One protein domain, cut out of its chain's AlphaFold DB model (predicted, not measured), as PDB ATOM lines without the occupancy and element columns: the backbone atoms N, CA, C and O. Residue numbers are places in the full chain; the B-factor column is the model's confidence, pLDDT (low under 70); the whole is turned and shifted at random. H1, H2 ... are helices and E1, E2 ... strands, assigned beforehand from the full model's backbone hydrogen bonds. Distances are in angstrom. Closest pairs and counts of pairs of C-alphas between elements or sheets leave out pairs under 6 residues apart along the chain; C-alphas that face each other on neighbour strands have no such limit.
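This is residues 2 to 107 of the 325 residues of an uncharacterized protein of Cyberlindnera jadinii (strain ATCC 18201 / CBS 1600 / BCRC 20928 / JCM 3617 / NBRC 0987 / NRRL Y-1542) (UniProt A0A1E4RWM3). Three long helices lie side by side as a small bundle, with H2 in the middle and H1 and H3 packed along two of its sides, both running opposite ways to it. The long stretches with no named element gather at one end of the bundle, where H2 begins and H1 and H3 end, while the tight turn from H2 to H3 makes the other end. The printed part has 106 residues with three named helices and one short named strand, in the order H1, E1, H2, H3, and its class is mostly helix. The whole is compact, with a radius of gyration of the C-alphas of 14.6 A, and spans 43 by 30 by 24 A.

H2, the longest helix, holds residues 52 to 73 and measures 31.6 A from first to last C-alpha, from C-alpha 52 at (522.584, 456.324, 869.283) to C-alpha 73 at (497.874, 437.141, 873.836). H3 holds residues 77 to 95 and is 26.3 A long; it ends with C-alpha 95 at (522.683, 440.169, 868.117). H1 holds residues 2 to 21 and is 29.3 A long, beginning with C-alpha 2 at (499.417, 447.587, 869.616). E1 is a strand of three residues, 34 to 36.

H2 and H3 touch and form a helical hairpin; their closest C-alphas, those of Ser 64 and Ser 87, are 4.0 A apart. Their lines stand at a shallow tilt of 18 degrees, and they run opposite ways. H1 also touches H2, and the closest C-alphas, those of Ile 5 and Leu 63, are 6.4 A apart. These two run opposite ways at a shallow tilt of 25 degrees. H1 and H3 are apart. E1 pairs with no named strand, but its residues 34 to 36 pair with residues 50 to 51, antiparallel, just before H2. The closest C-alphas of E1 and H2, those of Leu 35 and Met 52, are 6.1 A apart. E1 is apart from H1 and from H3. In H2 every O i to N i+4 pair is within hydrogen-bond range; in H1 14 of 16 are, and in H3 14 of 15.

The two C-alphas farthest apart, those of Asp 23 and Val 75, are 45.0 A from each other. The printed part has no cut. The link from H2 to H3 is tight, with 3 residues, while the links from H1 to E1, with 12 residues, and from E1 to H2, with 15, are long. Residues 96 to 107, after H3, hold no named element. The mean pLDDT of the printed part is 87.0; the model's confidence is under 70 at residue 20 and residues 22 to 26.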
ATOM      1  N   THR A   2     499.328 447.211 871.046       83.81
ATOM      2  CA  THR A   2     499.417 447.587 869.616       83.81
ATOM      3  C   THR A   2     499.913 449.015 869.372       83.81
ATOM      4  O   THR A   2     500.825 449.205 868.579       83.81
ATOM      5  N   VAL A   3     499.367 450.004 870.092       87.62
ATOM      6  CA  VAL A   3     499.807 451.411 869.986       87.62
ATOM      7  C   VAL A   3     501.283 451.555 870.363       87.62
ATOM      8  O   VAL A   3     502.036 452.174 869.631       87.62
ATOM      9  N   TYR A   4     501.711 450.900 871.447       90.06
ATOM     10  CA  TYR A   4     503.107 450.902 871.893       90.06
ATOM     11  C   TYR A   4     504.062 450.322 870.839       90.06
ATOM     12  O   TYR A   4     505.082 450.931 870.539       90.06
ATOM     13  N   ILE A   5     503.704 449.182 870.236       92.38
ATOM     14  CA  ILE A   5     504.483 448.574 869.148       92.38
ATOM     15  C   ILE A   5     504.571 449.524 867.949       92.38
ATOM     16  O   ILE A   5     505.657 449.693 867.404       92.38
ATOM     17  N   SER A   6     503.455 450.151 867.552       91.38
ATOM     18  CA  SER A   6     503.440 451.118 866.445       91.38
ATOM     19  C   SER A   6     504.378 452.285 866.729       91.38
ATOM     20  O   SER A   6     505.288 452.521 865.951       91.38
ATOM     21  N   SER A   7     504.232 452.939 867.884       93.56
ATOM     22  CA  SER A   7     505.060 454.087 868.253       93.56
ATOM     23  C   SER A   7     506.549 453.747 868.339       93.56
ATOM     24  O   SER A   7     507.374 454.545 867.910       93.56
ATOM     25  N   LEU A   8     506.911 452.565 868.855       93.75
ATOM     26  CA  LEU A   8     508.306 452.115 868.858       93.75
ATOM     27  C   LEU A   8     508.833 451.789 867.458       93.75
ATOM     28  O   LEU A   8     510.021 451.960 867.212       93.75
ATOM     29  N   THR A   9     507.976 451.306 866.559       93.19
ATOM     30  CA  THR A   9     508.362 451.032 865.169       93.19
ATOM     31  C   THR A   9     508.597 452.345 864.427       93.19
ATOM     32  O   THR A   9     509.655 452.513 863.836       93.19
ATOM     33  N   ASP A  10     507.682 453.309 864.560       92.88
ATOM     34  CA  ASP A  10     507.831 454.650 863.982       92.88
ATOM     35  C   ASP A  10     509.096 455.345 864.519       92.88
ATOM     36  O   ASP A  10     509.823 456.018 863.789       92.88
ATOM     37  N   TYR A  11     509.392 455.147 865.807       94.38
ATOM     38  CA  TYR A  11     510.609 455.662 866.422       94.38
ATOM     39  C   TYR A  11     511.874 454.954 865.920       94.38
ATOM     40  O   TYR A  11     512.871 455.618 865.646       94.38
ATOM     41  N   LEU A  12     511.843 453.630 865.740       93.00
ATOM     42  CA  LEU A  12     512.945 452.895 865.119       93.00
ATOM     43  C   LEU A  12     513.205 453.396 863.694       93.00
ATOM     44  O   LEU A  12     514.357 453.623 863.342       93.00
ATOM     45  N   ASP A  13     512.158 453.618 862.900       90.44
ATOM     46  CA  ASP A  13     512.282 454.150 861.540       90.44
ATOM     47  C   ASP A  13     512.928 455.542 861.539       90.44
ATOM     48  O   ASP A  13     513.798 455.816 860.711       90.44
ATOM     49  N   LEU A  14     512.576 456.398 862.506       90.00
ATOM     50  CA  LEU A  14     513.238 457.687 862.705       90.00
ATOM     51  C   LEU A  14     514.726 457.516 863.038       90.00
ATOM     52  O   LEU A  14     515.560 458.189 862.438       90.00
ATOM     53  N   LEU A  15     515.074 456.609 863.956       88.94
ATOM     54  CA  LEU A  15     516.473 456.344 864.307       88.94
ATOM     55  C   LEU A  15     517.272 455.846 863.093       88.94
ATOM     56  O   LEU A  15     518.396 456.291 862.856       88.94
ATOM     57  N   MET A  16     516.681 454.957 862.295       86.44
ATOM     58  CA  MET A  16     517.289 454.448 861.066       86.44
ATOM     59  C   MET A  16     517.423 455.538 859.991       86.44
ATOM     60  O   MET A  16     518.409 455.545 859.259       86.44
ATOM     61  N   ALA A  17     516.477 456.477 859.903       84.50
ATOM     62  CA  ALA A  17     516.567 457.622 858.997       84.50
ATOM     63  C   ALA A  17     517.665 458.606 859.428       84.50
ATOM     64  O   ALA A  17     518.459 459.037 858.598       84.50
ATOM     65  N   MET A  18     517.782 458.883 860.732       82.50
ATOM     66  CA  MET A  18     518.833 459.749 861.279       82.50
ATOM     67  C   MET A  18     520.244 459.231 860.976       82.50
ATOM     68  O   MET A  18     521.163 460.034 860.867       82.50
ATOM     69  N   GLN A  19     520.433 457.918 860.789       75.38
ATOM     70  CA  GLN A  19     521.710 457.363 860.328       75.38
ATOM     71  C   GLN A  19     522.156 457.945 858.979       75.38
ATOM     72  O   GLN A  19     523.349 458.059 858.742       75.38
ATOM     73  N   GLN A  20     521.223 458.252 858.075       69.56
ATOM     74  CA  GLN A  20     521.562 458.763 856.742       69.56
ATOM     75  C   GLN A  20     522.027 460.222 856.788       69.56
ATOM     76  O   GLN A  20     522.806 460.636 855.933       69.56
ATOM     77  N   ASP A  21     521.562 460.975 857.788       72.56
ATOM     78  CA  ASP A  21     521.833 462.407 857.945       72.56
ATOM     79  C   ASP A  21     523.011 462.692 858.886       72.56
ATOM     80  O   ASP A  21     523.692 463.712 858.768       72.56
ATOM     81  N   LEU A  22     523.245 461.802 859.848       69.62
ATOM     82  CA  LEU A  22     524.387 461.851 860.745       69.62
ATOM     83  C   LEU A  22     525.551 461.129 860.064       69.62
ATOM     84  O   LEU A  22     525.359 460.048 859.522       69.62
ATOM     85  N   ASP A  23     526.761 461.686 860.135       65.00
ATOM     86  CA  ASP A  23     528.010 461.093 859.611       65.00
ATOM     87  C   ASP A  23     528.447 459.859 860.448       65.00
ATOM     88  O   ASP A  23     529.598 459.690 860.855       65.00
ATOM     89  N   CYS A  24     527.477 459.014 860.808       65.12
ATOM     90  CA  CYS A  24     527.670 457.657 861.269       65.12
ATOM     91  C   CYS A  24     528.470 456.936 860.174       65.12
ATOM     92  O   CYS A  24     528.158 457.110 859.002       65.12
ATOM     93  N   GLY A  25     529.500 456.162 860.529       63.69
ATOM     94  CA  GLY A  25     530.380 455.498 859.557       63.69
ATOM     95  C   GLY A  25     529.670 454.487 858.638       63.69
ATOM     96  O   GLY A  25     528.551 454.666 858.177       63.69
ATOM     97  N   SER A  26     530.300 453.349 858.347       67.56
ATOM     98  CA  SER A  26     529.682 452.348 857.457       67.56
ATOM     99  C   SER A  26     528.332 451.807 857.953       67.56
ATOM    100  O   SER A  26     527.544 451.311 857.147       67.56
ATOM    101  N   THR A  27     528.060 451.868 859.262       72.81
ATOM    102  CA  THR A  27     526.829 451.352 859.868       72.81
ATOM    103  C   THR A  27     526.311 452.246 861.001       72.81
ATOM    104  O   THR A  27     527.073 452.978 861.630       72.81
ATOM    105  N   ILE A  28     525.013 452.139 861.326       75.62
ATOM    106  CA  ILE A  28     524.399 452.821 862.485       75.62
ATOM    107  C   ILE A  28     525.064 452.449 863.818       75.62
ATOM    108  O   ILE A  28     525.047 453.235 864.762       75.62
ATOM    109  N   TRP A  29     525.686 451.272 863.888       82.19
ATOM    110  CA  TRP A  29     526.366 450.767 865.080       82.19
ATOM    111  C   TRP A  29     527.655 451.527 865.393       82.19
ATOM    112  O   TRP A  29     528.041 451.625 866.559       82.19
ATOM    113  N   ASP A  30     528.276 452.108 864.366       77.44
ATOM    114  CA  ASP A  30     529.489 452.921 864.484       77.44
ATOM    115  C   ASP A  30     529.172 454.374 864.883       77.44
ATOM    116  O   ASP A  30     530.073 455.177 865.135       77.44
ATOM    117  N   CYS A  31     527.885 454.729 864.950       77.62
ATOM    118  CA  CYS A  31     527.466 456.086 865.239       77.62
ATOM    119  C   CYS A  31     527.721 456.446 866.706       77.62
ATOM    120  O   CYS A  31     527.057 455.954 867.619       77.62
ATOM    121  N   SER A  32     528.667 457.359 866.927       79.69
ATOM    122  CA  SER A  32     529.011 457.882 868.257       79.69
ATOM    123  C   SER A  32     528.207 459.135 868.625       79.69
ATOM    124  O   SER A  32     528.629 459.923 869.465       79.69
ATOM    125  N   TYR A  33     527.056 459.342 867.980       87.00
ATOM    126  CA  TYR A  33     526.185 460.478 868.258       87.00
ATOM    127  C   TYR A  33     525.563 460.355 869.655       87.00
ATOM    128  O   TYR A  33     524.949 459.335 869.983       87.00
ATOM    129  N   VAL A  34     525.717 461.403 870.465       89.12
ATOM    130  CA  VAL A  34     525.173 461.487 871.826       89.12
ATOM    131  C   VAL A  34     523.731 461.981 871.755       89.12
ATOM    132  O   VAL A  34     523.474 463.113 871.354       89.12
ATOM    133  N   LEU A  35     522.782 461.138 872.162       88.06
ATOM    134  CA  LEU A  35     521.358 461.480 872.219       88.06
ATOM    135  C   LEU A  35     520.990 462.206 873.515       88.06
ATOM    136  O   LEU A  35     520.116 463.069 873.520       88.06
ATOM    137  N   SER A  36     521.624 461.836 874.630       88.19
ATOM    138  CA  SER A  36     521.329 462.388 875.953       88.19
ATOM    139  C   SER A  36     522.516 462.207 876.900       88.19
ATOM    140  O   SER A  36     523.306 461.280 876.754       88.19
ATOM    141  N   GLY A  37     522.627 463.062 877.919       85.25
ATOM    142  CA  GLY A  37     523.615 462.891 878.993       85.25
ATOM    143  C   GLY A  37     523.287 461.752 879.970       85.25
ATOM    144  O   GLY A  37     524.134 461.379 880.776       85.25
ATOM    145  N   VAL A  38     522.064 461.212 879.919       85.62
ATOM    146  CA  VAL A  38     521.573 460.111 880.766       85.62
ATOM    147  C   VAL A  38     520.656 459.173 879.977       85.62
ATOM    148  O   VAL A  38     520.026 459.596 879.006       85.62
ATOM    149  N   CYS A  39     520.537 457.916 880.411       86.38
ATOM    150  CA  CYS A  39     519.610 456.961 879.799       86.38
ATOM    151  C   CYS A  39     518.147 457.382 880.032       86.38
ATOM    152  O   CYS A  39     517.765 457.588 881.187       86.38
ATOM    153  N   PRO A  40     517.323 457.492 878.973       87.88
ATOM    154  CA  PRO A  40     515.928 457.921 879.086       87.88
ATOM    155  C   PRO A  40     514.969 456.789 879.492       87.88
ATOM    156  O   PRO A  40     513.798 457.050 879.758       87.88
ATOM    157  N   TRP A  41     515.437 455.537 879.523       89.00
ATOM    158  CA  TRP A  41     514.612 454.369 879.822       89.00
ATOM    159  C   TRP A  41     514.433 454.164 881.329       89.00
ATOM    160  O   TRP A  41     515.375 454.286 882.115       89.00
ATOM    161  N   ASP A  42     513.218 453.795 881.737       82.56
ATOM    162  CA  ASP A  42     512.900 453.525 883.138       82.56
ATOM    163  C   ASP A  42     513.799 452.431 883.726       82.56
ATOM    164  O   ASP A  42     514.021 451.385 883.116       82.56
ATOM    165  N   LYS A  43     514.271 452.655 884.961       71.31
ATOM    166  CA  LYS A  43     515.120 451.716 885.726       71.31
ATOM    167  C   LYS A  43     516.430 451.326 885.021       71.31
ATOM    168  O   LYS A  43     517.075 450.359 885.415       71.31
ATOM    169  N   CYS A  44     516.857 452.109 884.039       75.81
ATOM    170  CA  CYS A  44     518.113 451.935 883.332       75.81
ATOM    171  C   CYS A  44     519.286 452.420 884.195       75.81
ATOM    172  O   CYS A  44     519.485 453.620 884.388       75.81
ATOM    173  N   ASN A  45     520.090 451.493 884.721       71.56
ATOM    174  CA  ASN A  45     521.298 451.833 885.477       71.56
ATOM    175  C   ASN A  45     522.490 452.062 884.529       71.56
ATOM    176  O   ASN A  45     523.491 451.345 884.564       71.56
ATOM    177  N   HIS A  46     522.347 453.036 883.630       80.25
ATOM    178  CA  HIS A  46     523.407 453.437 882.711       80.25
ATOM    179  C   HIS A  46     524.280 454.530 883.323       80.25
ATOM    180  O   HIS A  46     523.768 455.514 883.860       80.25
ATOM    181  N   LYS A  47     525.601 454.387 883.206       74.25
ATOM    182  CA  LYS A  47     526.555 455.419 883.621       74.25
ATOM    183  C   LYS A  47     527.237 456.000 882.390       74.25
ATOM    184  O   LYS A  47     527.989 455.297 881.728       74.25
ATOM    185  N   GLY A  48     527.016 457.288 882.144       83.62
ATOM    186  CA  GLY A  48     527.634 458.026 881.044       83.62
ATOM    187  C   GLY A  48     526.637 458.466 879.979       83.62
ATOM    188  O   GLY A  48     525.423 458.306 880.138       83.62
ATOM    189  N   GLU A  49     527.192 459.031 878.909       88.94
ATOM    190  CA  GLU A  49     526.453 459.534 877.754       88.94
ATOM    191  C   GLU A  49     525.671 458.418 877.069       88.94
ATOM    192  O   GLU A  49     526.174 457.316 876.860       88.94
ATOM    193  N   TRP A  50     524.427 458.720 876.724       91.12
ATOM    194  CA  TRP A  50     523.533 457.812 876.039       91.12
ATOM    195  C   TRP A  50     523.687 457.980 874.532       91.12
ATOM    196  O   TRP A  50     523.345 459.031 873.977       91.12
ATOM    197  N   LEU A  51     524.235 456.963 873.877       89.69
ATOM    198  CA  LEU A  51     524.578 457.030 872.465       89.69
ATOM    199  C   LEU A  51     523.463 456.462 871.590       89.69
ATOM    200  O   LEU A  51     522.661 455.630 872.016       89.69
ATOM    201  N   MET A  52     523.482 456.846 870.316       88.88
ATOM    202  CA  MET A  52     522.584 456.324 869.283       88.88
ATOM    203  C   MET A  52     522.536 454.788 869.250       88.88
ATOM    204  O   MET A  52     521.465 454.191 869.160       88.88
ATOM    205  N   ARG A  53     523.695 454.131 869.379       88.19
ATOM    206  CA  ARG A  53     523.791 452.664 869.421       88.19
ATOM    207  C   ARG A  53     523.112 452.043 870.648       88.19
ATOM    208  O   ARG A  53     522.574 450.941 870.548       88.19
ATOM    209  N   ASP A  54     523.150 452.725 871.794       90.38
ATOM    210  CA  ASP A  54     522.557 452.231 873.038       90.38
ATOM    211  C   ASP A  54     521.033 452.294 872.935       90.38
ATOM    212  O   ASP A  54     520.350 451.308 873.220       90.38
ATOM    213  N   GLU A  55     520.517 453.409 872.409       92.81
ATOM    214  CA  GLU A  55     519.099 453.573 872.098       92.81
ATOM    215  C   GLU A  55     518.618 452.529 871.091       92.81
ATOM    216  O   GLU A  55     517.606 451.871 871.320       92.81
ATOM    217  N   LEU A  56     519.375 452.296 870.014       92.25
ATOM    218  CA  LEU A  56     519.021 451.298 869.008       92.25
ATOM    219  C   LEU A  56     518.907 449.891 869.613       92.25
ATOM    220  O   LEU A  56     517.925 449.189 869.364       92.25
ATOM    221  N   HIS A  57     519.876 449.469 870.431       93.38
ATOM    222  CA  HIS A  57     519.793 448.177 871.114       93.38
ATOM    223  C   HIS A  57     518.575 448.093 872.039       93.38
ATOM    224  O   HIS A  57     517.874 447.077 872.005       93.38
ATOM    225  N   MET A  58     518.298 449.147 872.811       93.75
ATOM    226  CA  MET A  58     517.130 449.200 873.688       93.75
ATOM    227  C   MET A  58     515.828 449.081 872.904       93.75
ATOM    228  O   MET A  58     515.017 448.209 873.209       93.75
ATOM    229  N   VAL A  59     515.642 449.887 871.858       95.12
ATOM    230  CA  VAL A  59     514.434 449.865 871.024       95.12
ATOM    231  C   VAL A  59     514.221 448.486 870.401       95.12
ATOM    232  O   VAL A  59     513.113 447.954 870.466       95.12
ATOM    233  N   LEU A  60     515.270 447.853 869.865       95.69
ATOM    234  CA  LEU A  60     515.176 446.515 869.267       95.69
ATOM    235  C   LEU A  60     514.800 445.435 870.292       95.69
ATOM    236  O   LEU A  60     513.952 444.582 870.011       95.69
ATOM    237  N   VAL A  61     515.401 445.467 871.486       95.44
ATOM    238  CA  VAL A  61     515.051 444.540 872.575       95.44
ATOM    239  C   VAL A  61     513.604 444.763 873.014       95.44
ATOM    240  O   VAL A  61     512.847 443.802 873.129       95.44
ATOM    241  N   GLN A  62     513.174 446.011 873.187       95.50
ATOM    242  CA  GLN A  62     511.822 446.335 873.646       95.50
ATOM    243  C   GLN A  62     510.752 445.999 872.607       95.50
ATOM    244  O   GLN A  62     509.721 445.420 872.956       95.50
ATOM    245  N   LEU A  63     511.010 446.258 871.321       96.44
ATOM    246  CA  LEU A  63     510.161 445.785 870.227       96.44
ATOM    247  C   LEU A  63     510.042 444.264 870.254       96.44
ATOM    248  O   LEU A  63     508.934 443.730 870.173       96.44
ATOM    249  N   SER A  64     511.159 443.555 870.423       96.88
ATOM    250  CA  SER A  64     511.137 442.100 870.514       96.88
ATOM    251  C   SER A  64     510.277 441.595 871.672       96.88
ATOM    252  O   SER A  64     509.427 440.720 871.468       96.88
ATOM    253  N   LEU A  65     510.448 442.161 872.869       94.94
ATOM    254  CA  LEU A  65     509.666 441.798 874.051       94.94
ATOM    255  C   LEU A  65     508.179 442.119 873.862       94.94
ATOM    256  O   LEU A  65     507.330 441.298 874.210       94.94
ATOM    257  N   ALA A  66     507.850 443.262 873.255       95.75
ATOM    258  CA  ALA A  66     506.475 443.659 872.975       95.75
ATOM    259  C   ALA A  66     505.793 442.728 871.958       95.75
ATOM    260  O   ALA A  66     504.654 442.309 872.175       95.75
ATOM    261  N   TYR A  67     506.485 442.350 870.879       95.75
ATOM    262  CA  TYR A  67     505.974 441.375 869.913       95.75
ATOM    263  C   TYR A  67     505.804 439.984 870.528       95.75
ATOM    264  O   TYR A  67     504.795 439.334 870.262       95.75
ATOM    265  N   ASN A  68     506.737 439.540 871.378       94.31
ATOM    266  CA  ASN A  68     506.620 438.274 872.104       94.31
ATOM    267  C   ASN A  68     505.408 438.279 873.049       94.31
ATOM    268  O   ASN A  68     504.582 437.369 873.009       94.31
ATOM    269  N   ALA A  69     505.250 439.337 873.849       92.62
ATOM    270  CA  ALA A  69     504.096 439.499 874.729       92.62
ATOM    271  C   ALA A  69     502.784 439.478 873.931       92.62
ATOM    272  O   ALA A  69     501.843 438.770 874.294       92.62
ATOM    273  N   ARG A  70     502.750 440.161 872.781       91.94
ATOM    274  CA  ARG A  70     501.579 440.163 871.903       91.94
ATOM    275  C   ARG A  70     501.302 438.789 871.297       91.94
ATOM    276  O   ARG A  70     500.141 438.415 871.174       91.94
ATOM    277  N   ALA A  71     502.339 438.038 870.930       91.31
ATOM    278  CA  ALA A  71     502.202 436.693 870.382       91.31
ATOM    279  C   ALA A  71     501.506 435.744 871.369       91.31
ATOM    280  O   ALA A  71     500.679 434.933 870.950       91.31
ATOM    281  N   VAL A  72     501.784 435.888 872.668       86.25
ATOM    282  CA  VAL A  72     501.154 435.099 873.739       86.25
ATOM    283  C   VAL A  72     499.673 435.455 873.922       86.25
ATOM    284  O   VAL A  72     498.871 434.584 874.243       86.25
ATOM    285  N   GLU A  73     499.276 436.709 873.708       84.81
ATOM    286  CA  GLU A  73     497.874 437.141 873.836       84.81
ATOM    287  C   GLU A  73     496.976 436.661 872.685       84.81
ATOM    288  O   GLU A  73     495.752 436.611 872.817       84.81
ATOM    289  N   VAL A  74     497.567 436.353 871.531       84.88
ATOM    290  CA  VAL A  74     496.836 435.988 870.319       84.88
ATOM    291  C   VAL A  74     496.463 434.508 870.353       84.88
ATOM    292  O   VAL A  74     497.321 433.631 870.377       84.88
ATOM    293  N   VAL A  75     495.158 434.229 870.290       74.19
ATOM    294  CA  VAL A  75     494.613 432.859 870.299       74.19
ATOM    295  C   VAL A  75     494.903 432.117 868.989       74.19
ATOM    296  O   VAL A  75     495.141 430.909 868.992       74.19
ATOM    297  N   GLU A  76     494.890 432.829 867.860       80.06
ATOM    298  CA  GLU A  76     495.131 432.254 866.537       80.06
ATOM    299  C   GLU A  76     496.617 431.967 866.309       80.06
ATOM    300  O   GLU A  76     497.429 432.873 866.106       80.06
ATOM    301  N   TRP A  77     496.968 430.679 866.278       82.06
ATOM    302  CA  TRP A  77     498.356 430.237 866.161       82.06
ATOM    303  C   TRP A  77     499.080 430.826 864.944       82.06
ATOM    304  O   TRP A  77     500.196 431.323 865.067       82.06
ATOM    305  N   GLN A  78     498.434 430.849 863.777       81.06
ATOM    306  CA  GLN A  78     499.033 431.387 862.551       81.06
ATOM    307  C   GLN A  78     499.414 432.870 862.684       81.06
ATOM    308  O   GLN A  78     500.441 433.301 862.156       81.06
ATOM    309  N   HIS A  79     498.608 433.656 863.403       85.50
ATOM    310  CA  HIS A  79     498.914 435.057 863.667       85.50
ATOM    311  C   HIS A  79     500.003 435.196 864.743       85.50
ATOM    312  O   HIS A  79     500.931 435.988 864.576       85.50
ATOM    313  N   SER A  80     499.957 434.360 865.784       89.69
ATOM    314  CA  SER A  80     500.992 434.282 866.820       89.69
ATOM    315  C   SER A  80     502.378 433.967 866.232       89.69
ATOM    316  O   SER A  80     503.350 434.650 866.550       89.69
ATOM    317  N   VAL A  81     502.473 433.037 865.269       90.94
ATOM    318  CA  VAL A  81     503.723 432.700 864.558       90.94
ATOM    319  C   VAL A  81     504.359 433.925 863.905       90.94
ATOM    320  O   VAL A  81     505.568 434.124 864.026       90.94
ATOM    321  N   LYS A  82     503.569 434.766 863.227       91.38
ATOM    322  CA  LYS A  82     504.092 435.982 862.579       91.38
ATOM    323  C   LYS A  82     504.686 436.945 863.607       91.38
ATOM    324  O   LYS A  82     505.743 437.522 863.366       91.38
ATOM    325  N   LEU A  83     504.036 437.091 864.760       93.81
ATOM    326  CA  LEU A  83     504.496 437.961 865.843       93.81
ATOM    327  C   LEU A  83     505.759 437.412 866.520       93.81
ATOM    328  O   LEU A  83     506.703 438.165 866.732       93.81
ATOM    329  N   TYR A  84     505.828 436.101 866.767       95.38
ATOM    330  CA  TYR A  84     507.047 435.438 867.236       95.38
ATOM    331  C   TYR A  84     508.215 435.641 866.268       95.38
ATOM    332  O   TYR A  84     509.310 435.998 866.693       95.38
ATOM    333  N   LYS A  85     507.985 435.473 864.961       95.06
ATOM    334  CA  LYS A  85     509.015 435.710 863.941       95.06
ATOM    335  C   LYS A  85     509.501 437.160 863.934       95.06
ATOM    336  O   LYS A  85     510.705 437.370 863.855       95.06
ATOM    337  N   LYS A  86     508.603 438.142 864.094       94.25
ATOM    338  CA  LYS A  86     508.985 439.558 864.266       94.25
ATOM    339  C   LYS A  86     509.782 439.796 865.552       94.25
ATOM    340  O   LYS A  86     510.763 440.522 865.548       94.25
ATOM    341  N   SER A  87     509.403 439.162 866.659       96.44
ATOM    342  CA  SER A  87     510.176 439.247 867.903       96.44
ATOM    343  C   SER A  87     511.607 438.721 867.719       96.44
ATOM    344  O   SER A  87     512.573 439.366 868.136       96.44
ATOM    345  N   LEU A  88     511.750 437.574 867.049       96.88
ATOM    346  CA  LEU A  88     513.043 436.955 866.768       96.88
ATOM    347  C   LEU A  88     513.879 437.766 865.774       96.88
ATOM    348  O   LEU A  88     515.091 437.832 865.951       96.88
ATOM    349  N   SER A  89     513.262 438.404 864.776       95.94
ATOM    350  CA  SER A  89     513.983 439.193 863.774       95.94
ATOM    351  C   SER A  89     514.690 440.402 864.390       95.94
ATOM    352  O   SER A  89     515.873 440.621 864.122       95.94
ATOM    353  N   TYR A  90     514.022 441.134 865.290       96.00
ATOM    354  CA  TYR A  90     514.645 442.246 866.016       96.00
ATOM    355  C   TYR A  90     515.780 441.786 866.936       96.00
ATOM    356  O   TYR A  90     516.842 442.410 866.946       96.00
ATOM    357  N   LEU A  91     515.611 440.668 867.659       96.00
ATOM    358  CA  LEU A  91     516.695 440.102 868.476       96.00
ATOM    359  C   LEU A  91     517.873 439.657 867.618       96.00
ATOM    360  O   LEU A  91     519.014 439.961 867.947       96.00
ATOM    361  N   GLN A  92     517.608 438.973 866.504       94.69
ATOM    362  CA  GLN A  92     518.648 438.514 865.594       94.69
ATOM    363  C   GLN A  92     519.430 439.694 865.020       94.69
ATOM    364  O   GLN A  92     520.656 439.633 864.964       94.69
ATOM    365  N   PHE A  93     518.753 440.787 864.659       92.56
ATOM    366  CA  PHE A  93     519.413 442.014 864.224       92.56
ATOM    367  C   PHE A  93     520.252 442.648 865.344       92.56
ATOM    368  O   PHE A  93     521.427 442.940 865.130       92.56
ATOM    369  N   ALA A  94     519.706 442.759 866.560       93.19
ATOM    370  CA  ALA A  94     520.415 443.283 867.731       93.19
ATOM    371  C   ALA A  94     521.588 442.404 868.203       93.19
ATOM    372  O   ALA A  94     522.442 442.878 868.953       93.19
ATOM    373  N   MET A  95     521.614 441.127 867.817       93.00
ATOM    374  CA  MET A  95     522.683 440.169 868.117       93.00
ATOM    375  C   MET A  95     523.781 440.132 867.047       93.00
ATOM    376  O   MET A  95     524.825 439.533 867.299       93.00
ATOM    377  N   LYS A  96     523.586 440.758 865.874       90.44
ATOM    378  CA  LYS A  96     524.648 440.891 864.855       90.44
ATOM    379  C   LYS A  96     525.825 441.735 865.364       90.44
ATOM    380  O   LYS A  96     526.936 441.562 864.878       90.44
ATOM    381  N   HIS A  97     525.575 442.615 866.337       87.38
ATOM    382  CA  HIS A  97     526.562 443.516 866.923       87.38
ATOM    383  C   HIS A  97     526.527 443.381 868.446       87.38
ATOM    384  O   HIS A  97     525.457 443.434 869.062       87.38
ATOM    385  N   SER A  98     527.698 443.165 869.045       87.94
ATOM    386  CA  SER A  98     527.823 443.032 870.495       87.94
ATOM    387  C   SER A  98     527.524 444.354 871.181       87.94
ATOM    388  O   SER A  98     528.045 445.400 870.799       87.94
ATOM    389  N   TYR A  99     526.705 444.294 872.228       88.12
ATOM    390  CA  TYR A  99     526.425 445.471 873.037       88.12
ATOM    391  C   TYR A  99     527.597 445.772 873.973       88.12
ATOM    392  O   TYR A  99     528.011 444.911 874.750       88.12
ATOM    393  N   THR A 100     528.119 446.998 873.910       85.12
ATOM    394  CA  THR A 100     529.257 447.448 874.732       85.12
ATOM    395  C   THR A 100     528.857 448.370 875.881       85.12
ATOM    396  O   THR A 100     529.726 448.797 876.637       85.12
ATOM    397  N   GLY A 101     527.578 448.736 875.990       82.50
ATOM    398  CA  GLY A 101     527.087 449.592 877.069       82.50
ATOM    399  C   GLY A 101     526.844 448.821 878.371       82.50
ATOM    400  O   GLY A 101     527.144 447.632 878.488       82.50
ATOM    401  N   SER A 102     526.301 449.509 879.379       83.94
ATOM    402  CA  SER A 102     526.130 448.948 880.729       83.94
ATOM    403  C   SER A 102     524.714 448.460 881.054       83.94
ATOM    404  O   SER A 102     524.466 448.058 882.189       83.94
ATOM    405  N   VAL A 103     523.776 448.517 880.106       87.81
ATOM    406  CA  VAL A 103     522.397 448.050 880.315       87.81
ATOM    407  C   VAL A 103     522.317 446.526 880.214       87.81
ATOM    408  O   VAL A 103     522.545 445.936 879.157       87.81
ATOM    409  N   GLU A 104     521.977 445.877 881.325       86.31
ATOM    410  CA  GLU A 104     521.969 444.417 881.454       86.31
ATOM    411  C   GLU A 104     521.001 443.745 880.469       86.31
ATOM    412  O   GLU A 104     521.344 442.737 879.845       86.31
ATOM    413  N   GLU A 105     519.825 444.339 880.266       87.81
ATOM    414  CA  GLU A 105     518.780 443.865 879.357       87.81
ATOM    415  C   GLU A 105     519.245 443.816 877.895       87.81
ATOM    416  O   GLU A 105     518.772 442.989 877.113       87.81
ATOM    417  N   CYS A 106     520.211 444.664 877.535       90.88
ATOM    418  CA  CYS A 106     520.832 444.696 876.213       90.88
ATOM    419  C   CYS A 106     522.097 443.840 876.109       90.88
ATOM    420  O   CYS A 106     522.657 443.717 875.017       90.88
ATOM    421  N   SER A 107     522.559 443.228 877.199       90.69
ATOM    422  CA  SER A 107     523.734 442.361 877.159       90.69
ATOM    423  C   SER A 107     523.535 441.183 876.199       90.69
ATOM    424  O   SER A 107     522.434 440.649 876.034       90.69
TER     425      SER A 107